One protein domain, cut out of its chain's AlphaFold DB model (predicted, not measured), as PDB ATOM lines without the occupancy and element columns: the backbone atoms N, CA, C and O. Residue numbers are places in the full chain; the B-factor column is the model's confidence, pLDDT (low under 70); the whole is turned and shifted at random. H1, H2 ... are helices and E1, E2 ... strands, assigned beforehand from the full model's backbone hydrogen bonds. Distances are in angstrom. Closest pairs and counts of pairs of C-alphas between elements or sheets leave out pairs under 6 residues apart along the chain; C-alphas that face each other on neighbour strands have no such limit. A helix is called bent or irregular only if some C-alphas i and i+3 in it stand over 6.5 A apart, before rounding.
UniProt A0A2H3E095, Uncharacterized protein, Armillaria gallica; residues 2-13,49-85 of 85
ATOM      1  N   ASP A   2       1.582  22.023  -3.136       39.50
ATOM      2  CA  ASP A   2       2.612  21.824  -4.163       39.50
ATOM      3  C   ASP A   2       2.435  20.412  -4.744       39.50
ATOM      4  O   ASP A   2       2.521  19.453  -3.968       39.50
ATOM      5  N   PRO A   3       2.080  20.239  -6.028       50.56
ATOM      6  CA  PRO A   3       1.746  18.935  -6.586       50.56
ATOM      7  C   PRO A   3       3.018  18.140  -6.928       50.56
ATOM      8  O   PRO A   3       3.171  17.643  -8.030       50.56
ATOM      9  N   GLY A   4       3.922  18.003  -5.953       64.69
ATOM     10  CA  GLY A   4       4.993  17.006  -5.867       64.69
ATOM     11  C   GLY A   4       5.641  16.528  -7.177       64.69
ATOM     12  O   GLY A   4       6.052  17.313  -8.027       64.69
ATOM     13  N   VAL A   5       5.810  15.205  -7.281       51.12
ATOM     14  CA  VAL A   5       6.443  14.501  -8.408       51.12
ATOM     15  C   VAL A   5       5.423  13.528  -8.995       51.12
ATOM     16  O   VAL A   5       4.852  12.724  -8.257       51.12
ATOM     17  N   LEU A   6       5.211  13.569 -10.313       55.81
ATOM     18  CA  LEU A   6       4.390  12.582 -11.018       55.81
ATOM     19  C   LEU A   6       5.269  11.447 -11.549       55.81
ATOM     20  O   LEU A   6       6.234  11.691 -12.278       55.81
ATOM     21  N   PHE A   7       4.903  10.214 -11.196       49.34
ATOM     22  CA  PHE A   7       5.541   8.991 -11.669       49.34
ATOM     23  C   PHE A   7       4.695   8.348 -12.768       49.34
ATOM     24  O   PHE A   7       3.515   8.066 -12.554       49.34
ATOM     25  N   VAL A   8       5.303   8.097 -13.929       55.19
ATOM     26  CA  VAL A   8       4.667   7.373 -15.037       55.19
ATOM     27  C   VAL A   8       5.519   6.150 -15.386       55.19
ATOM     28  O   VAL A   8       6.704   6.286 -15.692       55.19
ATOM     29  N   ASP A   9       4.912   4.963 -15.321       48.94
ATOM     30  CA  ASP A   9       5.516   3.686 -15.727       48.94
ATOM     31  C   ASP A   9       5.183   3.401 -17.198       48.94
ATOM     32  O   ASP A   9       4.013   3.431 -17.594       48.94
ATOM     33  N   ALA A  10       6.201   3.136 -18.015       52.97
ATOM     34  CA  ALA A  10       6.052   2.806 -19.428       52.97
ATOM     35  C   ALA A  10       6.863   1.548 -19.779       52.97
ATOM     36  O   ALA A  10       7.958   1.314 -19.273       52.97
ATOM     37  N   ARG A  11       6.347   0.709 -20.681       55.22
ATOM     38  CA  ARG A  11       7.076  -0.459 -21.203       55.22
ATOM     39  C   ARG A  11       7.379  -0.202 -22.666       55.22
ATOM     40  O   ARG A  11       6.446  -0.080 -23.455       55.22
ATOM     41  N   LEU A  12       8.654  -0.117 -23.023       54.72
ATOM     42  CA  LEU A  12       9.054   0.189 -24.392       54.72
ATOM     43  C   LEU A  12      10.181  -0.749 -24.786       54.72
ATOM     44  O   LEU A  12      11.235  -0.713 -24.178       54.72
ATOM     45  N   ALA A  13       9.939  -1.655 -25.729       52.66
ATOM     46  CA  ALA A  13      10.891  -2.703 -26.097       52.66
ATOM     47  C   ALA A  13      11.897  -2.262 -27.175       52.66
ATOM     48  O   ALA A  13      12.934  -2.903 -27.324       52.66
ATOM     49  N   ILE A  49       9.085  12.435 -13.842       87.12
ATOM     50  CA  ILE A  49       9.944  11.254 -13.933       87.12
ATOM     51  C   ILE A  49       9.189  10.149 -14.667       87.12
ATOM     52  O   ILE A  49       8.109   9.734 -14.243       87.12
ATOM     53  N   GLN A  50       9.786   9.650 -15.746       86.25
ATOM     54  CA  GLN A  50       9.321   8.457 -16.445       86.25
ATOM     55  C   GLN A  50      10.320   7.322 -16.246       86.25
ATOM     56  O   GLN A  50      11.521   7.490 -16.476       86.25
ATOM     57  N   VAL A  51       9.807   6.159 -15.853       88.19
ATOM     58  CA  VAL A  51      10.577   4.915 -15.800       88.19
ATOM     59  C   VAL A  51      10.103   4.021 -16.931       88.19
ATOM     60  O   VAL A  51       8.926   3.681 -17.020       88.19
ATOM     61  N   THR A  52      11.037   3.658 -17.803       85.00
ATOM     62  CA  THR A  52      10.775   2.822 -18.966       85.00
ATOM     63  C   THR A  52      11.462   1.471 -18.795       85.00
ATOM     64  O   THR A  52      12.692   1.400 -18.805       85.00
ATOM     65  N   MET A  53      10.685   0.392 -18.666       86.50
ATOM     66  CA  MET A  53      11.217  -0.976 -18.656       86.50
ATOM     67  C   MET A  53      11.275  -1.561 -20.069       86.50
ATOM     68  O   MET A  53      10.254  -1.678 -20.755       86.50
ATOM     69  N   PHE A  54      12.465  -1.987 -20.478       80.94
ATOM     70  CA  PHE A  54      12.693  -2.655 -21.754       80.94
ATOM     71  C   PHE A  54      12.362  -4.146 -21.674       80.94
ATOM     72  O   PHE A  54      12.482  -4.776 -20.621       80.94
ATOM     73  N   ALA A  55      12.013  -4.756 -22.811       84.31
ATOM     74  CA  ALA A  55      11.729  -6.194 -22.882       84.31
ATOM     75  C   ALA A  55      12.923  -7.074 -22.459       84.31
ATOM     76  O   ALA A  55      12.725  -8.188 -21.981       84.31
ATOM     77  N   CYS A  56      14.156  -6.572 -22.586       81.75
ATOM     78  CA  CYS A  56      15.371  -7.253 -22.132       81.75
ATOM     79  C   CYS A  56      15.618  -7.156 -20.612       81.75
ATOM     80  O   CYS A  56      16.610  -7.694 -20.127       81.75
ATOM     81  N   GLY A  57      14.760  -6.450 -19.869       84.31
ATOM     82  CA  GLY A  57      14.925  -6.188 -18.437       84.31
ATOM     83  C   GLY A  57      15.775  -4.957 -18.106       84.31
ATOM     84  O   GLY A  57      15.923  -4.629 -16.932       84.31
ATOM     85  N   GLY A  58      16.319  -4.258 -19.107       83.19
ATOM     86  CA  GLY A  58      16.945  -2.950 -18.903       83.19
ATOM     87  C   GLY A  58      15.929  -1.895 -18.455       83.19
ATOM     88  O   GLY A  58      14.736  -2.015 -18.737       83.19
ATOM     89  N   ILE A  59      16.411  -0.830 -17.814       86.25
ATOM     90  CA  ILE A  59      15.584   0.298 -17.367       86.25
ATOM     91  C   ILE A  59      16.188   1.600 -17.898       86.25
ATOM     92  O   ILE A  59      17.389   1.828 -17.746       86.25
ATOM     93  N   ALA A  60      15.356   2.454 -18.491       85.62
ATOM     94  CA  ALA A  60      15.670   3.857 -18.744       85.62
ATOM     95  C   ALA A  60      14.877   4.745 -17.782       85.62
ATOM     96  O   ALA A  60      13.706   4.493 -17.507       85.62
ATOM     97  N   ILE A  61      15.527   5.789 -17.276       87.56
ATOM     98  CA  ILE A  61      14.927   6.779 -16.385       87.56
ATOM     99  C   ILE A  61      15.082   8.139 -17.049       87.56
ATOM    100  O   ILE A  61      16.206   8.586 -17.287       87.56
ATOM    101  N   SER A  62      13.959   8.802 -17.298       87.44
ATOM    102  CA  SER A  62      13.924  10.140 -17.878       87.44
ATOM    103  C   SER A  62      13.385  11.134 -16.876       87.44
ATOM    104  O   SER A  62      12.349  10.911 -16.256       87.44
ATOM    105  N   ILE A  63      14.113  12.237 -16.716       86.56
ATOM    106  CA  ILE A  63      13.821  13.272 -15.730       86.56
ATOM    107  C   ILE A  63      13.683  14.596 -16.481       86.56
ATOM    108  O   ILE A  63      14.652  15.085 -17.065       86.56
ATOM    109  N   CYS A  64      12.482  15.174 -16.467       84.56
ATOM    110  CA  CYS A  64      12.224  16.523 -16.967       84.56
ATOM    111  C   CYS A  64      12.079  17.480 -15.791       84.56
ATOM    112  O   CYS A  64      11.311  17.228 -14.860       84.56
ATOM    113  N   LEU A  65      12.812  18.586 -15.842       84.00
ATOM    114  CA  LEU A  65      12.764  19.629 -14.830       84.00
ATOM    115  C   LEU A  65      12.955  20.998 -15.492       84.00
ATOM    116  O   LEU A  65      13.744  21.127 -16.432       84.00
ATOM    117  N   PRO A  66      12.224  22.030 -15.043       81.00
ATOM    118  CA  PRO A  66      12.297  23.352 -15.640       81.00
ATOM    119  C   PRO A  66      13.680  23.969 -15.389       81.00
ATOM    120  O   PRO A  66      14.165  24.044 -14.258       81.00
ATOM    121  N   HIS A  67      14.314  24.446 -16.463       74.44
ATOM    122  CA  HIS A  67      15.656  25.039 -16.430       74.44
ATOM    123  C   HIS A  67      15.799  26.233 -15.454       74.44
ATOM    124  O   HIS A  67      16.871  26.401 -14.877       74.44
ATOM    125  N   PRO A  68      14.772  27.069 -15.193       82.12
ATOM    126  CA  PRO A  68      14.871  28.092 -14.147       82.12
ATOM    127  C   PRO A  68      15.084  27.533 -12.730       82.12
ATOM    128  O   PRO A  68      15.640  28.228 -11.885       82.12
ATOM    129  N   LEU A  69      14.661  26.293 -12.467       71.94
ATOM    130  CA  LEU A  69      14.771  25.641 -11.157       71.94
ATOM    131  C   LEU A  69      15.961  24.678 -11.064       71.94
ATOM    132  O   LEU A  69      16.218  24.120  -9.997       71.94
ATOM    133  N   SER A  70      16.688  24.445 -12.160       80.50
ATOM    134  CA  SER A  70      17.671  23.366 -12.197       80.50
ATOM    135  C   SER A  70      18.778  23.562 -13.230       80.50
ATOM    136  O   SER A  70      18.632  24.225 -14.249       80.50
ATOM    137  N   ASN A  71      19.922  22.947 -12.952       83.38
ATOM    138  CA  ASN A  71      21.018  22.779 -13.895       83.38
ATOM    139  C   ASN A  71      21.566  21.347 -13.780       83.38
ATOM    140  O   ASN A  71      21.103  20.558 -12.953       83.38
ATOM    141  N   ALA A  72      22.587  21.017 -14.574       81.31
ATOM    142  CA  ALA A  72      23.182  19.680 -14.582       81.31
ATOM    143  C   ALA A  72      23.676  19.214 -13.197       81.31
ATOM    144  O   ALA A  72      23.542  18.041 -12.857       81.31
ATOM    145  N   ARG A  73      24.210  20.125 -12.368       84.25
ATOM    146  CA  ARG A  73      24.655  19.798 -11.007       84.25
ATOM    147  C   ARG A  73      23.462  19.480 -10.104       84.25
ATOM    148  O   ARG A  73      23.507  18.482  -9.393       84.25
ATOM    149  N   THR A  74      22.404  20.291 -10.152       85.56
ATOM    150  CA  THR A  74      21.162  20.039  -9.403       85.56
ATOM    151  C   THR A  74      20.560  18.683  -9.771       85.56
ATOM    152  O   THR A  74      20.236  17.906  -8.878       85.56
ATOM    153  N   LEU A  75      20.490  18.363 -11.068       86.25
ATOM    154  CA  LEU A  75      19.997  17.072 -11.559       86.25
ATOM    155  C   LEU A  75      20.858  15.899 -11.063       86.25
ATOM    156  O   LEU A  75      20.317  14.898 -10.604       86.25
ATOM    157  N   ALA A  76      22.189  16.020 -11.112       85.56
ATOM    158  CA  ALA A  76      23.095  14.966 -10.654       85.56
ATOM    159  C   ALA A  76      22.979  14.702  -9.142       85.56
ATOM    160  O   ALA A  76      22.992  13.545  -8.718       85.56
ATOM    161  N   HIS A  77      22.839  15.756  -8.332       87.69
ATOM    162  CA  HIS A  77      22.585  15.607  -6.897       87.69
ATOM    163  C   HIS A  77      21.232  14.959  -6.631       87.69
ATOM    164  O   HIS A  77      21.180  13.996  -5.873       87.69
ATOM    165  N   PHE A  78      20.172  15.417  -7.305       88.38
ATOM    166  CA  PHE A  78      18.852  14.803  -7.196       88.38
ATOM    167  C   PHE A  78      18.896  13.305  -7.522       88.38
ATOM    168  O   PHE A  78      18.457  12.498  -6.714       88.38
ATOM    169  N   ALA A  79      19.482  12.924  -8.663       87.94
ATOM    170  CA  ALA A  79      19.565  11.525  -9.073       87.94
ATOM    171  C   ALA A  79      20.344  10.673  -8.058       87.94
ATOM    172  O   ALA A  79      19.911   9.579  -7.707       87.94
ATOM    173  N   ARG A  80      21.468  11.184  -7.540       86.69
ATOM    174  CA  ARG A  80      22.246  10.500  -6.499       86.69
ATOM    175  C   ARG A  80      21.435  10.320  -5.221       86.69
ATOM    176  O   ARG A  80      21.370   9.211  -4.699       86.69
ATOM    177  N   ASP A  81      20.841  11.390  -4.714       88.88
ATOM    178  CA  ASP A  81      20.138  11.360  -3.435       88.88
ATOM    179  C   ASP A  81      18.837  10.550  -3.530       88.88
ATOM    180  O   ASP A  81      18.465   9.885  -2.563       88.88
ATOM    181  N   TRP A  82      18.202  10.520  -4.706       88.56
ATOM    182  CA  TRP A  82      17.050   9.664  -4.982       88.56
ATOM    183  C   TRP A  82      17.401   8.176  -4.892       88.56
ATOM    184  O   TRP A  82      16.628   7.421  -4.329       88.56
ATOM    185  N   THR A  83      18.585   7.743  -5.347       83.62
ATOM    186  CA  THR A  83      19.000   6.324  -5.228       83.62
ATOM    187  C   THR A  83      19.332   5.872  -3.804       83.62
ATOM    188  O   THR A  83      19.502   4.678  -3.561       83.62
ATOM    189  N   LEU A  84      19.485   6.815  -2.873       79.00
ATOM    190  CA  LEU A  84      19.826   6.536  -1.478       79.00
ATOM    191  C   LEU A  84      18.589   6.407  -0.573       79.00
ATOM    192  O   LEU A  84      18.756   6.121   0.614       79.00
ATOM    193  N   HIS A  85      17.386   6.613  -1.117       54.41
ATOM    194  CA  HIS A  85      16.099   6.523  -0.424       54.41
ATOM    195  C   HIS A  85      15.174   5.535  -1.138       54.41
ATOM    196  O   HIS A  85      14.418   4.845  -0.419       54.41
TER     197      HIS A  85
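Overview. This is residues 2 to 13 and 49 to 85 of the 85 residues of an uncharacterized protein of Armillaria gallica (UniProt A0A2H3E095). A narrow sheet of three strands, E1, E2 and E3, has a single helix, H1, set off from it and joined to E3 by residues 65 to 71; residues 80 to 85, of which 80 to 82 belong to H1, stick out. E2 is the middle strand, and E2 and E3 make a hairpin. The printed part has 49 residues, with three named strands and then one named helix along the chain, E1 E2 E3 H1; the sheet's order is E1 E2 E3, it is mixed, and the class is mixed, helices and strands. The whole is loose, with a radius of gyration of the C-alphas of 12.6 A, and elongated, spanning 35 by 22 by 20 A.

Arrangement. E1, residues 5 to 11, is an edge strand of the sheet. Its neighbour is the inner strand E2, residues 49 to 53, which is parallel to it, with 19 degrees between their directions. The C-alphas of Ala 10 and Thr 52 face each other at 4.7 A; N 53 and O 10 are 2.9 A apart and N 10 and O 51 are 3.0 A apart, both within hydrogen-bond range. E3, residues 59 to 64, is the other edge strand and is antiparallel to E2, with 163 degrees between their directions. The C-alphas of Val 51 and Ile 61 face each other at 4.8 A, and N 52 and O 60 are within hydrogen-bond range at 2.8 A. E1 and E3 are apart. H1, residues 72 to 82, is not on the sheet, but only just, with 4 pairs of C-alphas within 10 A. H1 is apart from E1 and from E2. In H1 every O i to N i+4 pair is within hydrogen-bond range.

Along the chain. E1 begins at C-alpha 5, at (6.443, 14.501, -8.408), and runs 19.7 A to C-alpha 11. E2 runs 13.2 A from Ile 49 to Met 53. E3 runs 16.6 A from Ile 59, with C-alpha at (15.584, 0.298, -17.367), to Cys 64. H1 runs 15.2 A from Ala 72 to Trp 82, whose C-alpha is at (17.050, 9.664, -4.982), and is not bent.

Size, cuts and confidence. The two C-alphas farthest apart, those of Asp 2 and Cys 56, are 36.5 A apart. Residues 14 to 48 are not printed, and C-alphas 13 and 49 are 18.5 A apart across the cut, which the link from E1 to E2 crosses. Of the links that are printed whole, E2 to E3 is tight and E3 to H1 is short. The mean pLDDT of the printed part is 76.0; residues 2 to 13 and residue 85, the chain's last, are under 70.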